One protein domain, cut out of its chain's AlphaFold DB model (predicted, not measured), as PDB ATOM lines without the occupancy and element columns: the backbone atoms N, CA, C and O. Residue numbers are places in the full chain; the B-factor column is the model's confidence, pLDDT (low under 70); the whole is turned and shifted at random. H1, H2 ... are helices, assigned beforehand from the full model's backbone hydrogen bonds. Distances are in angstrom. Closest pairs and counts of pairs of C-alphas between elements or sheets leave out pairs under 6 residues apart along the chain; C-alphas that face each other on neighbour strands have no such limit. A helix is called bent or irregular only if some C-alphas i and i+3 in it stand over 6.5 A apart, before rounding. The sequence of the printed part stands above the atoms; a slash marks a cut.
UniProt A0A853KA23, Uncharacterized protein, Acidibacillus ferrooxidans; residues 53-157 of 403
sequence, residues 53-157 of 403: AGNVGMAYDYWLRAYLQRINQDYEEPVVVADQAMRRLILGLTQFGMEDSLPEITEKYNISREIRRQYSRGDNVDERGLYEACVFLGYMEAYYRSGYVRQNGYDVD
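AT A GLANCE: This is residues 53 to 157 of the 403 residues of an uncharacterized protein of Acidibacillus ferrooxidans (UniProt A0A853KA23). A helical hairpin, H2 and H3 side by side, is crossed by H4, which runs slanting over both of its helices. H1 crosses H4 with its first half and brings its other half beside the end of H3, while the tail after H4 folds back. The printed part has 105 residues with four named helices, H1, H2, H3 and H4 in that order along the chain, and no named strand; its class is all helix, and the helix packing is mostly crossed. It is compact, with a radius of gyration of the C-alphas of 13.7 A, and elongated in outline, with spans of 43 by 25 by 22 A.

IN THESE COORDINATES: H1 is residues 53 to 72, 27.5 A from first to last C-alpha, and begins at C-alpha 53 at (3.100, -12.677, -29.470). H2 is residues 81 to 95, 21.1 A long. H3, residues 99 to 120, is the longest at 31.6 A; it is irregular, with C-alphas 100 and 103 7.0 A apart. H4 is residues 127 to 146, 28.6 A long, and ends at C-alpha 146 at (16.231, -14.294, -38.083).

HOW THE PARTS SIT: H3 and H4 are the hubs, touching three helices each. They touch through residues 109 to 119 of H3 and 129 to 137 of H4, closest at the C-alphas of Ser 112 and Ala 133, 4.3 A, at a steep tilt of 54 degrees, opposite ways. H2 and H3 form a helical hairpin at a shallow tilt of 6 degrees, opposite ways; H3 touches H2 with residues 99 to 106 alone, and the closest C-alphas are those of Leu 93 and Glu 99, 5.7 A. H4 touches H2 with residues 137 to 144 alone, closest at the C-alphas of Ala 85 and Tyr 144, 4.8 A, at a steep tilt of 60 degrees, the same way. H1 touches H4 with residues 55 to 63 alone, closest at the C-alphas of Ala 59 and Gly 138, 4.5 A, at a steep tilt of 57 degrees, opposite ways. Residues 63 to 70 of H1 touch residues 116 to 120 of H3, closest at the C-alphas of Arg 70 and Ser 120, 4.5 A, at a steep tilt of 40 degrees, the same way. H1 and H2 are apart. In H1, H2 and H4 every O i to N i+4 pair is within hydrogen-bond range; in H3 16 of 18 are.

THE WHOLE: The two C-alphas farthest apart are those of Asn 72 and Gly 97, 43.7 A. The printed part has no cut. The link H2 to H3 is tight; H1 to H2 and H3 to H4 are short. Mean pLDDT of the printed part is 81.4; residues 76 to 99, 145 and 147 to 153 are under 70.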
ATOM      1  N   ALA A  53       2.675 -12.262 -30.807       91.69
ATOM      2  CA  ALA A  53       3.100 -12.677 -29.470       91.69
ATOM      3  C   ALA A  53       4.625 -12.865 -29.325       91.69
ATOM      4  O   ALA A  53       5.152 -12.667 -28.234       91.69
ATOM      5  N   GLY A  54       5.334 -13.234 -30.399       90.44
ATOM      6  CA  GLY A  54       6.793 -13.365 -30.382       90.44
ATOM      7  C   GLY A  54       7.491 -12.009 -30.272       90.44
ATOM      8  O   GLY A  54       8.390 -11.850 -29.451       90.44
ATOM      9  N   ASN A  55       7.020 -11.016 -31.035       91.19
ATOM     10  CA  ASN A  55       7.509  -9.636 -30.946       91.19
ATOM     11  C   ASN A  55       7.269  -9.047 -29.560       91.19
ATOM     12  O   ASN A  55       8.184  -8.481 -28.971       91.19
ATOM     13  N   VAL A  56       6.062  -9.235 -29.024       95.69
ATOM     14  CA  VAL A  56       5.714  -8.753 -27.684       95.69
ATOM     15  C   VAL A  56       6.547  -9.458 -26.618       95.69
ATOM     16  O   VAL A  56       6.966  -8.820 -25.663       95.69
ATOM     17  N   GLY A  57       6.869 -10.743 -26.796       95.00
ATOM     18  CA  GLY A  57       7.805 -11.456 -25.926       95.00
ATOM     19  C   GLY A  57       9.190 -10.806 -25.863       95.00
ATOM     20  O   GLY A  57       9.692 -10.578 -24.768       95.00
ATOM     21  N   MET A  58       9.777 -10.454 -27.012       91.69
ATOM     22  CA  MET A  58      11.072  -9.752 -27.048       91.69
ATOM     23  C   MET A  58      10.968  -8.331 -26.485       91.69
ATOM     24  O   MET A  58      11.822  -7.905 -25.719       91.69
ATOM     25  N   ALA A  59       9.906  -7.599 -26.821       95.44
ATOM     26  CA  ALA A  59       9.676  -6.257 -26.294       95.44
ATOM     27  C   ALA A  59       9.524  -6.255 -24.763       95.44
ATOM     28  O   ALA A  59      10.065  -5.389 -24.074       95.44
ATOM     29  N   TYR A  60       8.830  -7.264 -24.234       97.56
ATOM     30  CA  TYR A  60       8.665  -7.478 -22.805       97.56
ATOM     31  C   TYR A  60      10.000  -7.730 -22.104       97.56
ATOM     32  O   TYR A  60      10.197  -7.211 -21.014       97.56
ATOM     33  N   ASP A  61      10.933  -8.452 -22.722       93.56
ATOM     34  CA  ASP A  61      12.281  -8.631 -22.173       93.56
ATOM     35  C   ASP A  61      13.042  -7.291 -22.041       93.56
ATOM     36  O   ASP A  61      13.618  -6.998 -20.990       93.56
ATOM     37  N   TYR A  62      12.981  -6.417 -23.056       93.81
ATOM     38  CA  TYR A  62      13.572  -5.070 -22.975       93.81
ATOM     39  C   TYR A  62      12.953  -4.218 -21.866       93.81
ATOM     40  O   TYR A  62      13.685  -3.547 -21.128       93.81
ATOM     41  N   TRP A  63      11.621  -4.226 -21.769       97.31
ATOM     42  CA  TRP A  63      10.896  -3.486 -20.739       97.31
ATOM     43  C   TRP A  63      11.207  -4.040 -19.348       97.31
ATOM     44  O   TRP A  63      11.577  -3.272 -18.458       97.31
ATOM     45  N   LEU A  64      11.127  -5.365 -19.170       97.00
ATOM     46  CA  LEU A  64      11.331  -6.004 -17.877       97.00
ATOM     47  C   LEU A  64      12.727  -5.687 -17.365       97.00
ATOM     48  O   LEU A  64      12.851  -5.257 -16.232       97.00
ATOM     49  N   ARG A  65      13.777  -5.797 -18.183       93.12
ATOM     50  CA  ARG A  65      15.137  -5.457 -17.735       93.12
ATOM     51  C   ARG A  65      15.256  -4.020 -17.246       93.12
ATOM     52  O   ARG A  65      15.828  -3.797 -16.185       93.12
ATOM     53  N   ALA A  66      14.666  -3.065 -17.963       94.38
ATOM     54  CA  ALA A  66      14.658  -1.670 -17.531       94.38
ATOM     55  C   ALA A  66      13.878  -1.478 -16.218       94.38
ATOM     56  O   ALA A  66      14.311  -0.736 -15.338       94.38
ATOM     57  N   TYR A  67      12.763  -2.194 -16.056       96.69
ATOM     58  CA  TYR A  67      11.989  -2.217 -14.817       96.69
ATOM     59  C   TYR A  67      12.775  -2.830 -13.654       96.69
ATOM     60  O   TYR A  67      12.846  -2.235 -12.583       96.69
ATOM     61  N   LEU A  68      13.439  -3.966 -13.873       95.69
ATOM     62  CA  LEU A  68      14.279  -4.638 -12.886       95.69
ATOM     63  C   LEU A  68      15.434  -3.747 -12.424       95.69
ATOM     64  O   LEU A  68      15.716  -3.710 -11.230       95.69
ATOM     65  N   GLN A  69      16.084  -3.031 -13.346       94.06
ATOM     66  CA  GLN A  69      17.110  -2.031 -13.033       94.06
ATOM     67  C   GLN A  69      16.547  -0.921 -12.141       94.06
ATOM     68  O   GLN A  69      17.124  -0.616 -11.100       94.06
ATOM     69  N   ARG A  70      15.368  -0.388 -12.490       95.00
ATOM     70  CA  ARG A  70      14.691   0.669 -11.728       95.00
ATOM     71  C   ARG A  70      14.365   0.234 -10.298       95.00
ATOM     72  O   ARG A  70      14.720   0.924  -9.347       95.00
ATOM     73  N   ILE A  71      13.710  -0.914 -10.125       96.50
ATOM     74  CA  ILE A  71      13.239  -1.355  -8.801       96.50
ATOM     75  C   ILE A  71      14.367  -1.861  -7.892       96.50
ATOM     76  O   ILE A  71      14.169  -1.912  -6.677       96.50
ATOM     77  N   ASN A  72      15.513  -2.252  -8.460       95.44
ATOM     78  CA  ASN A  72      16.689  -2.726  -7.721       95.44
ATOM     79  C   ASN A  72      17.817  -1.685  -7.638       95.44
ATOM     80  O   ASN A  72      18.851  -1.972  -7.036       95.44
ATOM     81  N   GLN A  73      17.600  -0.486  -8.196       92.69
ATOM     82  CA  GLN A  73      18.555   0.628  -8.229       92.69
ATOM     83  C   GLN A  73      19.895   0.259  -8.894       92.69
ATOM     84  O   GLN A  73      20.956   0.742  -8.501       92.69
ATOM     85  N   ASP A  74      19.836  -0.597  -9.917       87.19
ATOM     86  CA  ASP A  74      20.986  -1.071 -10.689       87.19
ATOM     87  C   ASP A  74      21.066  -0.331 -12.023       87.19
ATOM     88  O   ASP A  74      20.559  -0.774 -13.054       87.19
ATOM     89  N   TYR A  75      21.693   0.840 -11.997       76.38
ATOM     90  CA  TYR A  75      21.680   1.777 -13.123       76.38
ATOM     91  C   TYR A  75      22.762   1.523 -14.181       76.38
ATOM     92  O   TYR A  75      22.847   2.269 -15.162       76.38
ATOM     93  N   GLU A  76      23.589   0.491 -14.002       67.56
ATOM     94  CA  GLU A  76      24.536   0.062 -15.028       67.56
ATOM     95  C   GLU A  76      23.780  -0.597 -16.182       67.56
ATOM     96  O   GLU A  76      23.037  -1.562 -15.992       67.56
ATOM     97  N   GLU A  77      23.942  -0.055 -17.392       62.47
ATOM     98  CA  GLU A  77      23.348  -0.637 -18.592       62.47
ATOM     99  C   GLU A  77      24.202  -1.837 -19.038       62.47
ATOM    100  O   GLU A  77      25.348  -1.640 -19.450       62.47
ATOM    101  N   PRO A  78      23.687  -3.079 -18.973       62.47
ATOM    102  CA  PRO A  78      24.395  -4.224 -19.529       62.47
ATOM    103  C   PRO A  78      24.506  -4.059 -21.050       62.47
ATOM    104  O   PRO A  78      23.649  -3.428 -21.674       62.47
ATOM    105  N   VAL A  79      25.534  -4.652 -21.666       57.56
ATOM    106  CA  VAL A  79      25.684  -4.658 -23.133       57.56
ATOM    107  C   VAL A  79      24.393  -5.175 -23.770       57.56
ATOM    108  O   VAL A  79      23.976  -6.310 -23.545       57.56
ATOM    109  N   VAL A  80      23.743  -4.327 -24.562       58.78
ATOM    110  CA  VAL A  80      22.409  -4.604 -25.090       58.78
ATOM    111  C   VAL A  80      22.543  -5.409 -26.385       58.78
ATOM    112  O   VAL A  80      23.244  -4.995 -27.306       58.78
ATOM    113  N   VAL A  81      21.843  -6.543 -26.513       58.25
ATOM    114  CA  VAL A  81      21.792  -7.332 -27.768       58.25
ATOM    115  C   VAL A  81      21.370  -6.458 -28.960       58.25
ATOM    116  O   VAL A  81      21.876  -6.627 -30.070       58.25
ATOM    117  N   ALA A  82      20.522  -5.454 -28.720       54.31
ATOM    118  CA  ALA A  82      20.138  -4.445 -29.699       54.31
ATOM    119  C   ALA A  82      21.329  -3.674 -30.314       54.31
ATOM    120  O   ALA A  82      21.256  -3.308 -31.486       54.31
ATOM    121  N   ASP A  83      22.453  -3.498 -29.607       60.41
ATOM    122  CA  ASP A  83      23.655  -2.869 -30.176       60.41
ATOM    123  C   ASP A  83      24.286  -3.763 -31.250       60.41
ATOM    124  O   ASP A  83      24.713  -3.293 -32.309       60.41
ATOM    125  N   GLN A  84      24.290  -5.079 -31.024       60.94
ATOM    126  CA  GLN A  84      24.715  -6.047 -32.036       60.94
ATOM    127  C   GLN A  84      23.712  -6.113 -33.196       60.94
ATOM    128  O   GLN A  84      24.118  -6.247 -34.355       60.94
ATOM    129  N   ALA A  85      22.417  -5.974 -32.900       58.66
ATOM    130  CA  ALA A  85      21.357  -5.897 -33.897       58.66
ATOM    131  C   ALA A  85      21.512  -4.692 -34.822       58.66
ATOM    132  O   ALA A  85      21.470  -4.860 -36.039       58.66
ATOM    133  N   MET A  86      21.777  -3.509 -34.270       66.06
ATOM    134  CA  MET A  86      22.037  -2.301 -35.050       66.06
ATOM    135  C   MET A  86      23.272  -2.445 -35.926       66.06
ATOM    136  O   MET A  86      23.212  -2.131 -37.112       66.06
ATOM    137  N   ARG A  87      24.373  -2.993 -35.395       65.19
ATOM    138  CA  ARG A  87      25.579  -3.258 -36.196       65.19
ATOM    139  C   ARG A  87      25.277  -4.185 -37.376       65.19
ATOM    140  O   ARG A  87      25.653  -3.872 -38.505       65.19
ATOM    141  N   ARG A  88      24.558  -5.291 -37.148       63.84
ATOM    142  CA  ARG A  88      24.152  -6.202 -38.233       63.84
ATOM    143  C   ARG A  88      23.164  -5.568 -39.204       63.84
ATOM    144  O   ARG A  88      23.268  -5.829 -40.396       63.84
ATOM    145  N   LEU A  89      22.238  -4.741 -38.727       66.44
ATOM    146  CA  LEU A  89      21.273  -4.064 -39.588       66.44
ATOM    147  C   LEU A  89      21.945  -3.039 -40.492       66.44
ATOM    148  O   LEU A  89      21.658  -3.014 -41.686       66.44
ATOM    149  N   ILE A  90      22.872  -2.245 -39.955       66.75
ATOM    150  CA  ILE A  90      23.683  -1.316 -40.744       66.75
ATOM    151  C   ILE A  90      24.408  -2.084 -41.851       66.75
ATOM    152  O   ILE A  90      24.329  -1.693 -43.015       66.75
ATOM    153  N   LEU A  91      25.047  -3.210 -41.517       59.75
ATOM    154  CA  LEU A  91      25.725  -4.062 -42.498       59.75
ATOM    155  C   LEU A  91      24.757  -4.617 -43.553       59.75
ATOM    156  O   LEU A  91      25.030  -4.504 -44.747       59.75
ATOM    157  N   GLY A  92      23.615  -5.163 -43.130       60.84
ATOM    158  CA  GLY A  92      22.612  -5.743 -44.020       60.84
ATOM    159  C   GLY A  92      21.999  -4.715 -44.969       60.84
ATOM    160  O   GLY A  92      22.033  -4.903 -46.182       60.84
ATOM    161  N   LEU A  93      21.492  -3.591 -44.456       64.56
ATOM    162  CA  LEU A  93      20.883  -2.545 -45.287       64.56
ATOM    163  C   LEU A  93      21.894  -1.918 -46.253       64.56
ATOM    164  O   LEU A  93      21.545  -1.657 -47.403       64.56
ATOM    165  N   THR A  94      23.154  -1.759 -45.833       58.91
ATOM    166  CA  THR A  94      24.239  -1.301 -46.717       58.91
ATOM    167  C   THR A  94      24.541  -2.319 -47.818       58.91
ATOM    168  O   THR A  94      24.777  -1.950 -48.966       58.91
ATOM    169  N   GLN A  95      24.499  -3.616 -47.512       53.38
ATOM    170  CA  GLN A  95      24.727  -4.669 -48.502       53.38
ATOM    171  C   GLN A  95      23.613  -4.741 -49.560       53.38
ATOM    172  O   GLN A  95      23.894  -5.066 -50.715       53.38
ATOM    173  N   PHE A  96      22.371  -4.421 -49.188       54.28
ATOM    174  CA  PHE A  96      21.208  -4.467 -50.081       54.28
ATOM    175  C   PHE A  96      20.848  -3.116 -50.723       54.28
ATOM    176  O   PHE A  96      19.846  -3.041 -51.432       54.28
ATOM    177  N   GLY A  97      21.653  -2.065 -50.525       51.19
ATOM    178  CA  GLY A  97      21.413  -0.747 -51.128       51.19
ATOM    179  C   GLY A  97      20.175  -0.030 -50.575       51.19
ATOM    180  O   GLY A  97      19.519   0.717 -51.295       51.19
ATOM    181  N   MET A  98      19.811  -0.318 -49.322       62.25
ATOM    182  CA  MET A  98      18.664   0.258 -48.612       62.25
ATOM    183  C   MET A  98      19.119   1.307 -47.584       62.25
ATOM    184  O   MET A  98      18.516   1.457 -46.520       62.25
ATOM    185  N   GLU A  99      20.214   2.021 -47.864       67.38
ATOM    186  CA  GLU A  99      20.820   2.951 -46.904       67.38
ATOM    187  C   GLU A  99      19.955   4.182 -46.609       67.38
ATOM    188  O   GLU A  99      20.162   4.844 -45.592       67.38
ATOM    189  N   ASP A 100      18.974   4.481 -47.460       70.31
ATOM    190  CA  ASP A 100      18.097   5.642 -47.300       70.31
ATOM    191  C   ASP A 100      17.226   5.561 -46.035       70.31
ATOM    192  O   ASP A 100      16.883   6.596 -45.467       70.31
ATOM    193  N   SER A 101      16.941   4.349 -45.543       70.12
ATOM    194  CA  SER A 101      16.192   4.121 -44.297       70.12
ATOM    195  C   SER A 101      17.071   4.134 -43.039       70.12
ATOM    196  O   SER A 101      16.549   4.182 -41.927       70.12
ATOM    197  N   LEU A 102      18.404   4.098 -43.173       74.94
ATOM    198  CA  LEU A 102      19.313   4.029 -42.022       74.94
ATOM    199  C   LEU A 102      19.230   5.234 -41.076       74.94
ATOM    200  O   LEU A 102      19.258   4.993 -39.868       74.94
ATOM    201  N   PRO A 103      19.140   6.496 -41.547       79.25
ATOM    202  CA  PRO A 103      19.087   7.644 -40.644       79.25
ATOM    203  C   PRO A 103      17.893   7.581 -39.691       79.25
ATOM    204  O   PRO A 103      18.080   7.701 -38.486       79.25
ATOM    205  N   GLU A 104      16.701   7.301 -40.219       80.62
ATOM    206  CA  GLU A 104      15.464   7.215 -39.437       80.62
ATOM    207  C   GLU A 104      15.508   6.058 -38.430       80.62
ATOM    208  O   GLU A 104      15.188   6.232 -37.255       80.62
ATOM    209  N   ILE A 105      15.974   4.880 -38.856       80.75
ATOM    210  CA  ILE A 105      16.101   3.715 -37.969       80.75
ATOM    211  C   ILE A 105      17.131   3.978 -36.863       80.75
ATOM    212  O   ILE A 105      16.905   3.609 -35.712       80.75
ATOM    213  N   THR A 106      18.252   4.627 -37.191       81.88
ATOM    214  CA  THR A 106      19.304   4.973 -36.218       81.88
ATOM    215  C   THR A 106      18.805   6.008 -35.215       81.88
ATOM    216  O   THR A 106      19.023   5.852 -34.017       81.88
ATOM    217  N   GLU A 107      18.099   7.037 -35.677       84.50
ATOM    218  CA  GLU A 107      17.481   8.035 -34.804       84.50
ATOM    219  C   GLU A 107      16.474   7.382 -33.852       84.50
ATOM    220  O   GLU A 107      16.588   7.522 -32.632       84.50
ATOM    221  N   LYS A 108      15.559   6.569 -34.387       87.25
ATOM    222  CA  LYS A 108      14.567   5.837 -33.594       87.25
ATOM    223  C   LYS A 108      15.212   4.882 -32.593       87.25
ATOM    224  O   LYS A 108      14.737   4.768 -31.463       87.25
ATOM    225  N   TYR A 109      16.314   4.238 -32.969       87.12
ATOM    226  CA  TYR A 109      17.110   3.410 -32.070       87.12
ATOM    227  C   TYR A 109      17.703   4.201 -30.909       87.12
ATOM    228  O   TYR A 109      17.532   3.806 -29.756       87.12
ATOM    229  N   ASN A 110      18.356   5.324 -31.200       86.12
ATOM    230  CA  ASN A 110      18.974   6.167 -30.182       86.12
ATOM    231  C   ASN A 110      17.925   6.724 -29.211       86.12
ATOM    232  O   ASN A 110      18.121   6.647 -27.999       86.12
ATOM    233  N   ILE A 111      16.783   7.190 -29.726       90.88
ATOM    234  CA  ILE A 111      15.647   7.638 -28.905       90.88
ATOM    235  C   ILE A 111      15.131   6.491 -28.028       90.88
ATOM    236  O   ILE A 111      14.960   6.663 -26.823       90.88
ATOM    237  N   SER A 112      14.931   5.303 -28.608       92.44
ATOM    238  CA  SER A 112      14.415   4.139 -27.874       92.44
ATOM    239  C   SER A 112      15.349   3.710 -26.742       92.44
ATOM    240  O   SER A 112      14.900   3.385 -25.641       92.44
ATOM    241  N   ARG A 113      16.663   3.730 -26.992       89.00
ATOM    242  CA  ARG A 113      17.675   3.477 -25.965       89.00
ATOM    243  C   ARG A 113      17.633   4.512 -24.857       89.00
ATOM    244  O   ARG A 113      17.659   4.136 -23.689       89.00
ATOM    245  N   GLU A 114      17.574   5.788 -25.221       91.00
ATOM    246  CA  GLU A 114      17.627   6.870 -24.248       91.00
ATOM    247  C   GLU A 114      16.403   6.868 -23.332       91.00
ATOM    248  O   GLU A 114      16.570   6.916 -22.117       91.00
ATOM    249  N   ILE A 115      15.194   6.697 -23.879       94.69
ATOM    250  CA  ILE A 115      13.962   6.586 -23.080       94.69
ATOM    251  C   ILE A 115      14.061   5.415 -22.095       94.69
ATOM    252  O   ILE A 115      13.767   5.565 -20.908       94.69
ATOM    253  N   ARG A 116      14.526   4.246 -22.558       93.31
ATOM    254  CA  ARG A 116      14.708   3.072 -21.694       93.31
ATOM    255  C   ARG A 116      15.736   3.332 -20.586       93.31
ATOM    256  O   ARG A 116      15.521   2.915 -19.450       93.31
ATOM    257  N   ARG A 117      16.839   4.015 -20.909       90.38
ATOM    258  CA  ARG A 117      17.911   4.369 -19.966       90.38
ATOM    259  C   ARG A 117      17.450   5.386 -18.921       90.38
ATOM    260  O   ARG A 117      17.792   5.249 -17.752       90.38
ATOM    261  N   GLN A 118      16.677   6.390 -19.325       93.62
ATOM    262  CA  GLN A 118      16.057   7.352 -18.411       93.62
ATOM    263  C   GLN A 118      15.107   6.631 -17.449       93.62
ATOM    264  O   GLN A 118      15.231   6.748 -16.230       93.62
ATOM    265  N   TYR A 119      14.230   5.772 -17.982       95.44
ATOM    266  CA  TYR A 119      13.324   4.976 -17.157       95.44
ATOM    267  C   TYR A 119      14.060   4.099 -16.136       95.44
ATOM    268  O   TYR A 119      13.671   4.081 -14.964       95.44
ATOM    269  N   SER A 120      15.116   3.389 -16.555       92.69
ATOM    270  CA  SER A 120      15.875   2.508 -15.660       92.69
ATOM    271  C   SER A 120      16.588   3.275 -14.546       92.69
ATOM    272  O   SER A 120      16.715   2.742 -13.448       92.69
ATOM    273  N   ARG A 121      16.976   4.536 -14.787       91.56
ATOM    274  CA  ARG A 121      17.573   5.462 -13.801       91.56
ATOM    275  C   ARG A 121      16.588   6.061 -12.798       91.56
ATOM    276  O   ARG A 121      17.007   6.724 -11.855       91.56
ATOM    277  N   GLY A 122      15.296   5.804 -12.978       91.44
ATOM    278  CA  GLY A 122      14.243   6.351 -12.128       91.44
ATOM    279  C   GLY A 122      13.638   7.656 -12.644       91.44
ATOM    280  O   GLY A 122      12.723   8.172 -12.001       91.44
ATOM    281  N   ASP A 123      14.072   8.157 -13.805       93.69
ATOM    282  CA  ASP A 123      13.484   9.352 -14.409       93.69
ATOM    283  C   ASP A 123      12.012   9.099 -14.760       93.69
ATOM    284  O   ASP A 123      11.564   7.960 -14.966       93.69
ATOM    285  N   ASN A 124      11.240  10.182 -14.811       93.38
ATOM    286  CA  ASN A 124       9.872  10.129 -15.300       93.38
ATOM    287  C   ASN A 124       9.889  10.211 -16.829       93.38
ATOM    288  O   ASN A 124      10.342  11.211 -17.385       93.38
ATOM    289  N   VAL A 125       9.387   9.177 -17.494       95.31
ATOM    290  CA  VAL A 125       9.272   9.119 -18.955       95.31
ATOM    291  C   VAL A 125       7.814   8.901 -19.340       95.31
ATOM    292  O   VAL A 125       7.032   8.383 -18.545       95.31
ATOM    293  N   ASP A 126       7.449   9.270 -20.564       95.44
ATOM    294  CA  ASP A 126       6.152   8.885 -21.118       95.44
ATOM    295  C   ASP A 126       6.069   7.353 -21.239       95.44
ATOM    296  O   ASP A 126       6.856   6.734 -21.960       95.44
ATOM    297  N   GLU A 127       5.125   6.733 -20.523       94.44
ATOM    298  CA  GLU A 127       4.976   5.271 -20.465       94.44
ATOM    299  C   GLU A 127       4.688   4.679 -21.842       94.44
ATOM    300  O   GLU A 127       5.260   3.659 -22.230       94.44
ATOM    301  N   ARG A 128       3.845   5.356 -22.630       96.50
ATOM    302  CA  ARG A 128       3.554   4.926 -23.994       96.50
ATOM    303  C   ARG A 128       4.814   4.954 -24.857       96.50
ATOM    304  O   ARG A 128       5.088   3.967 -25.539       96.50
ATOM    305  N   GLY A 129       5.589   6.034 -24.792       97.19
ATOM    306  CA  GLY A 129       6.882   6.154 -25.458       97.19
ATOM    307  C   GLY A 129       7.872   5.064 -25.040       97.19
ATOM    308  O   GLY A 129       8.574   4.519 -25.893       97.19
ATOM    309  N   LEU A 130       7.890   4.670 -23.761       97.81
ATOM    310  CA  LEU A 130       8.694   3.541 -23.281       97.81
ATOM    311  C   LEU A 130       8.256   2.213 -23.917       97.81
ATOM    312  O   LEU A 130       9.101   1.453 -24.391       97.81
ATOM    313  N   TYR A 131       6.955   1.925 -23.966       98.19
ATOM    314  CA  TYR A 131       6.462   0.703 -24.607       98.19
ATOM    315  C   TYR A 131       6.750   0.694 -26.112       98.19
ATOM    316  O   TYR A 131       7.185  -0.326 -26.645       98.19
ATOM    317  N   GLU A 132       6.571   1.825 -26.799       97.44
ATOM    318  CA  GLU A 132       6.916   1.977 -28.217       97.44
ATOM    319  C   GLU A 132       8.414   1.734 -28.464       97.44
ATOM    320  O   GLU A 132       8.777   0.993 -29.385       97.44
ATOM    321  N   ALA A 133       9.276   2.270 -27.595       95.25
ATOM    322  CA  ALA A 133      10.716   2.032 -27.617       95.25
ATOM    323  C   ALA A 133      11.060   0.544 -27.433       95.25
ATOM    324  O   ALA A 133      11.826  -0.022 -28.214       95.25
ATOM    325  N   CYS A 134      10.471  -0.127 -26.440       96.12
ATOM    326  CA  CYS A 134      10.707  -1.550 -26.190       96.12
ATOM    327  C   CYS A 134      10.216  -2.438 -27.343       96.12
ATOM    328  O   CYS A 134      10.905  -3.389 -27.719       96.12
ATOM    329  N   VAL A 135       9.069  -2.116 -27.951       95.62
ATOM    330  CA  VAL A 135       8.563  -2.820 -29.140       95.62
ATOM    331  C   VAL A 135       9.519  -2.653 -30.319       95.62
ATOM    332  O   VAL A 135       9.878  -3.643 -30.961       95.62
ATOM    333  N   PHE A 136      10.002  -1.434 -30.564       93.06
ATOM    334  CA  PHE A 136      11.000  -1.179 -31.599       93.06
ATOM    335  C   PHE A 136      12.297  -1.977 -31.367       93.06
ATOM    336  O   PHE A 136      12.782  -2.639 -32.287       93.06
ATOM    337  N   LEU A 137      12.831  -1.986 -30.141       90.12
ATOM    338  CA  LEU A 137      14.022  -2.774 -29.791       90.12
ATOM    339  C   LEU A 137      13.791  -4.283 -29.988       90.12
ATOM    340  O   LEU A 137      14.659  -4.979 -30.519       90.12
ATOM    341  N   GLY A 138      12.593  -4.780 -29.672       89.50
ATOM    342  CA  GLY A 138      12.193  -6.152 -29.978       89.50
ATOM    343  C   GLY A 138      12.224  -6.467 -31.479       89.50
ATOM    344  O   GLY A 138      12.621  -7.562 -31.872       89.50
ATOM    345  N   TYR A 139      11.870  -5.514 -32.349       88.75
ATOM    346  CA  TYR A 139      11.925  -5.717 -33.807       88.75
ATOM    347  C   TYR A 139      13.355  -5.807 -34.313       88.75
ATOM    348  O   TYR A 139      13.662  -6.659 -35.149       88.75
ATOM    349  N   MET A 140      14.217  -4.937 -33.791       82.69
ATOM    350  CA  MET A 140      15.644  -4.947 -34.080       82.69
ATOM    351  C   MET A 140      16.258  -6.299 -33.714       82.69
ATOM    352  O   MET A 140      16.993  -6.895 -34.502       82.69
ATOM    353  N   GLU A 141      15.896  -6.835 -32.552       82.56
ATOM    354  CA  GLU A 141      16.353  -8.149 -32.126       82.56
ATOM    355  C   GLU A 141      15.800  -9.292 -32.990       82.56
ATOM    356  O   GLU A 141      16.556 -10.184 -33.386       82.56
ATOM    357  N   ALA A 142      14.515  -9.254 -33.356       81.31
ATOM    358  CA  ALA A 142      13.932 -10.215 -34.295       81.31
ATOM    359  C   ALA A 142      14.712 -10.254 -35.615       81.31
ATOM    360  O   ALA A 142      15.021 -11.338 -36.126       81.31
ATOM    361  N   TYR A 143      15.064  -9.080 -36.145       78.31
ATOM    362  CA  TYR A 143      15.894  -8.961 -37.336       78.31
ATOM    363  C   TYR A 143      17.277  -9.587 -37.117       78.31
ATOM    364  O   TYR A 143      17.710 -10.407 -37.922       78.31
ATOM    365  N   TYR A 144      17.950  -9.290 -36.002       72.44
ATOM    366  CA  TYR A 144      19.259  -9.872 -35.684       72.44
ATOM    367  C   TYR A 144      19.243 -11.403 -35.611       72.44
ATOM    368  O   TYR A 144      20.186 -12.053 -36.075       72.44
ATOM    369  N   ARG A 145      18.185 -11.975 -35.019       69.38
ATOM    370  CA  ARG A 145      18.044 -13.421 -34.799       69.38
ATOM    371  C   ARG A 145      17.656 -14.181 -36.069       69.38
ATOM    372  O   ARG A 145      18.108 -15.307 -36.254       69.38
ATOM    373  N   SER A 146      16.819 -13.596 -36.925       73.31
ATOM    374  CA  SER A 146      16.231 -14.294 -38.083       73.31
ATOM    375  C   SER A 146      16.756 -13.832 -39.445       73.31
ATOM    376  O   SER A 146      16.572 -14.534 -40.436       73.31
ATOM    377  N   GLY A 147      17.370 -12.649 -39.516       68.31
ATOM    378  CA  GLY A 147      17.684 -11.953 -40.766       68.31
ATOM    379  C   GLY A 147      16.453 -11.412 -41.506       68.31
ATOM    380  O   GLY A 147      16.593 -10.871 -42.602       68.31
ATOM    381  N   TYR A 148      15.246 -11.559 -40.947       69.25
ATOM    382  CA  TYR A 148      14.005 -11.173 -41.608       69.25
ATOM    383  C   TYR A 148      13.725  -9.676 -41.458       69.25
ATOM    384  O   TYR A 148      13.532  -9.173 -40.350       69.25
ATOM    385  N   VAL A 149      13.647  -8.976 -42.591       66.19
ATOM    386  CA  VAL A 149      13.187  -7.584 -42.660       66.19
ATOM    387  C   VAL A 149      11.660  -7.567 -42.704       66.19
ATOM    388  O   VAL A 149      11.042  -8.222 -43.544       66.19
ATOM    389  N   ARG A 150      11.038  -6.801 -41.804       68.31
ATOM    390  CA  ARG A 150       9.579  -6.638 -41.749       68.31
ATOM    391  C   ARG A 150       9.053  -5.936 -43.006       68.31
ATOM    392  O   ARG A 150       9.637  -4.959 -43.465       68.31
ATOM    393  N   GLN A 151       7.901  -6.389 -43.511       58.47
ATOM    394  CA  GLN A 151       7.259  -5.822 -44.710       58.47
ATOM    395  C   GLN A 151       6.850  -4.349 -44.557       58.47
ATOM    396  O   GLN A 151       6.932  -3.602 -45.525       58.47
ATOM    397  N   ASN A 152       6.475  -3.926 -43.347       62.78
ATOM    398  CA  ASN A 152       6.118  -2.535 -43.036       62.78
ATOM    399  C   ASN A 152       7.305  -1.748 -42.440       62.78
ATOM    400  O   ASN A 152       7.102  -0.782 -41.715       62.78
ATOM    401  N   GLY A 153       8.544  -2.205 -42.651       68.19
ATOM    402  CA  GLY A 153       9.719  -1.597 -42.026       68.19
ATOM    403  C   GLY A 153       9.701  -1.686 -40.494       68.19
ATOM    404  O   GLY A 153       9.222  -2.668 -39.918       68.19
ATOM    405  N   TYR A 154      10.247  -0.662 -39.834       74.56
ATOM    406  CA  TYR A 154      10.374  -0.585 -38.371       74.56
ATOM    407  C   TYR A 154       9.320   0.320 -37.713       74.56
ATOM    408  O   TYR A 154       9.524   0.835 -36.607       74.56
ATOM    409  N   ASP A 155       8.177   0.500 -38.371       84.75
ATOM    410  CA  ASP A 155       7.013   1.145 -37.774       84.75
ATOM    411  C   ASP A 155       6.437   0.277 -36.660       84.75
ATOM    412  O   ASP A 155       6.217  -0.923 -36.830       84.75
ATOM    413  N   VAL A 156       6.218   0.902 -35.504       90.38
ATOM    414  CA  VAL A 156       5.769   0.226 -34.286       90.38
ATOM    415  C   VAL A 156       4.272  -0.040 -34.382       90.38
ATOM    416  O   VAL A 156       3.476   0.870 -34.609       90.38
ATOM    417  N   ASP A 157       3.875  -1.299 -34.203       93.50
ATOM    418  CA  ASP A 157       2.470  -1.689 -34.224       93.50
ATOM    419  C   ASP A 157       1.790  -1.340 -32.895       93.50
ATOM    420  O   ASP A 157       2.071  -1.945 -31.860       93.50
TER     421      ASP A 157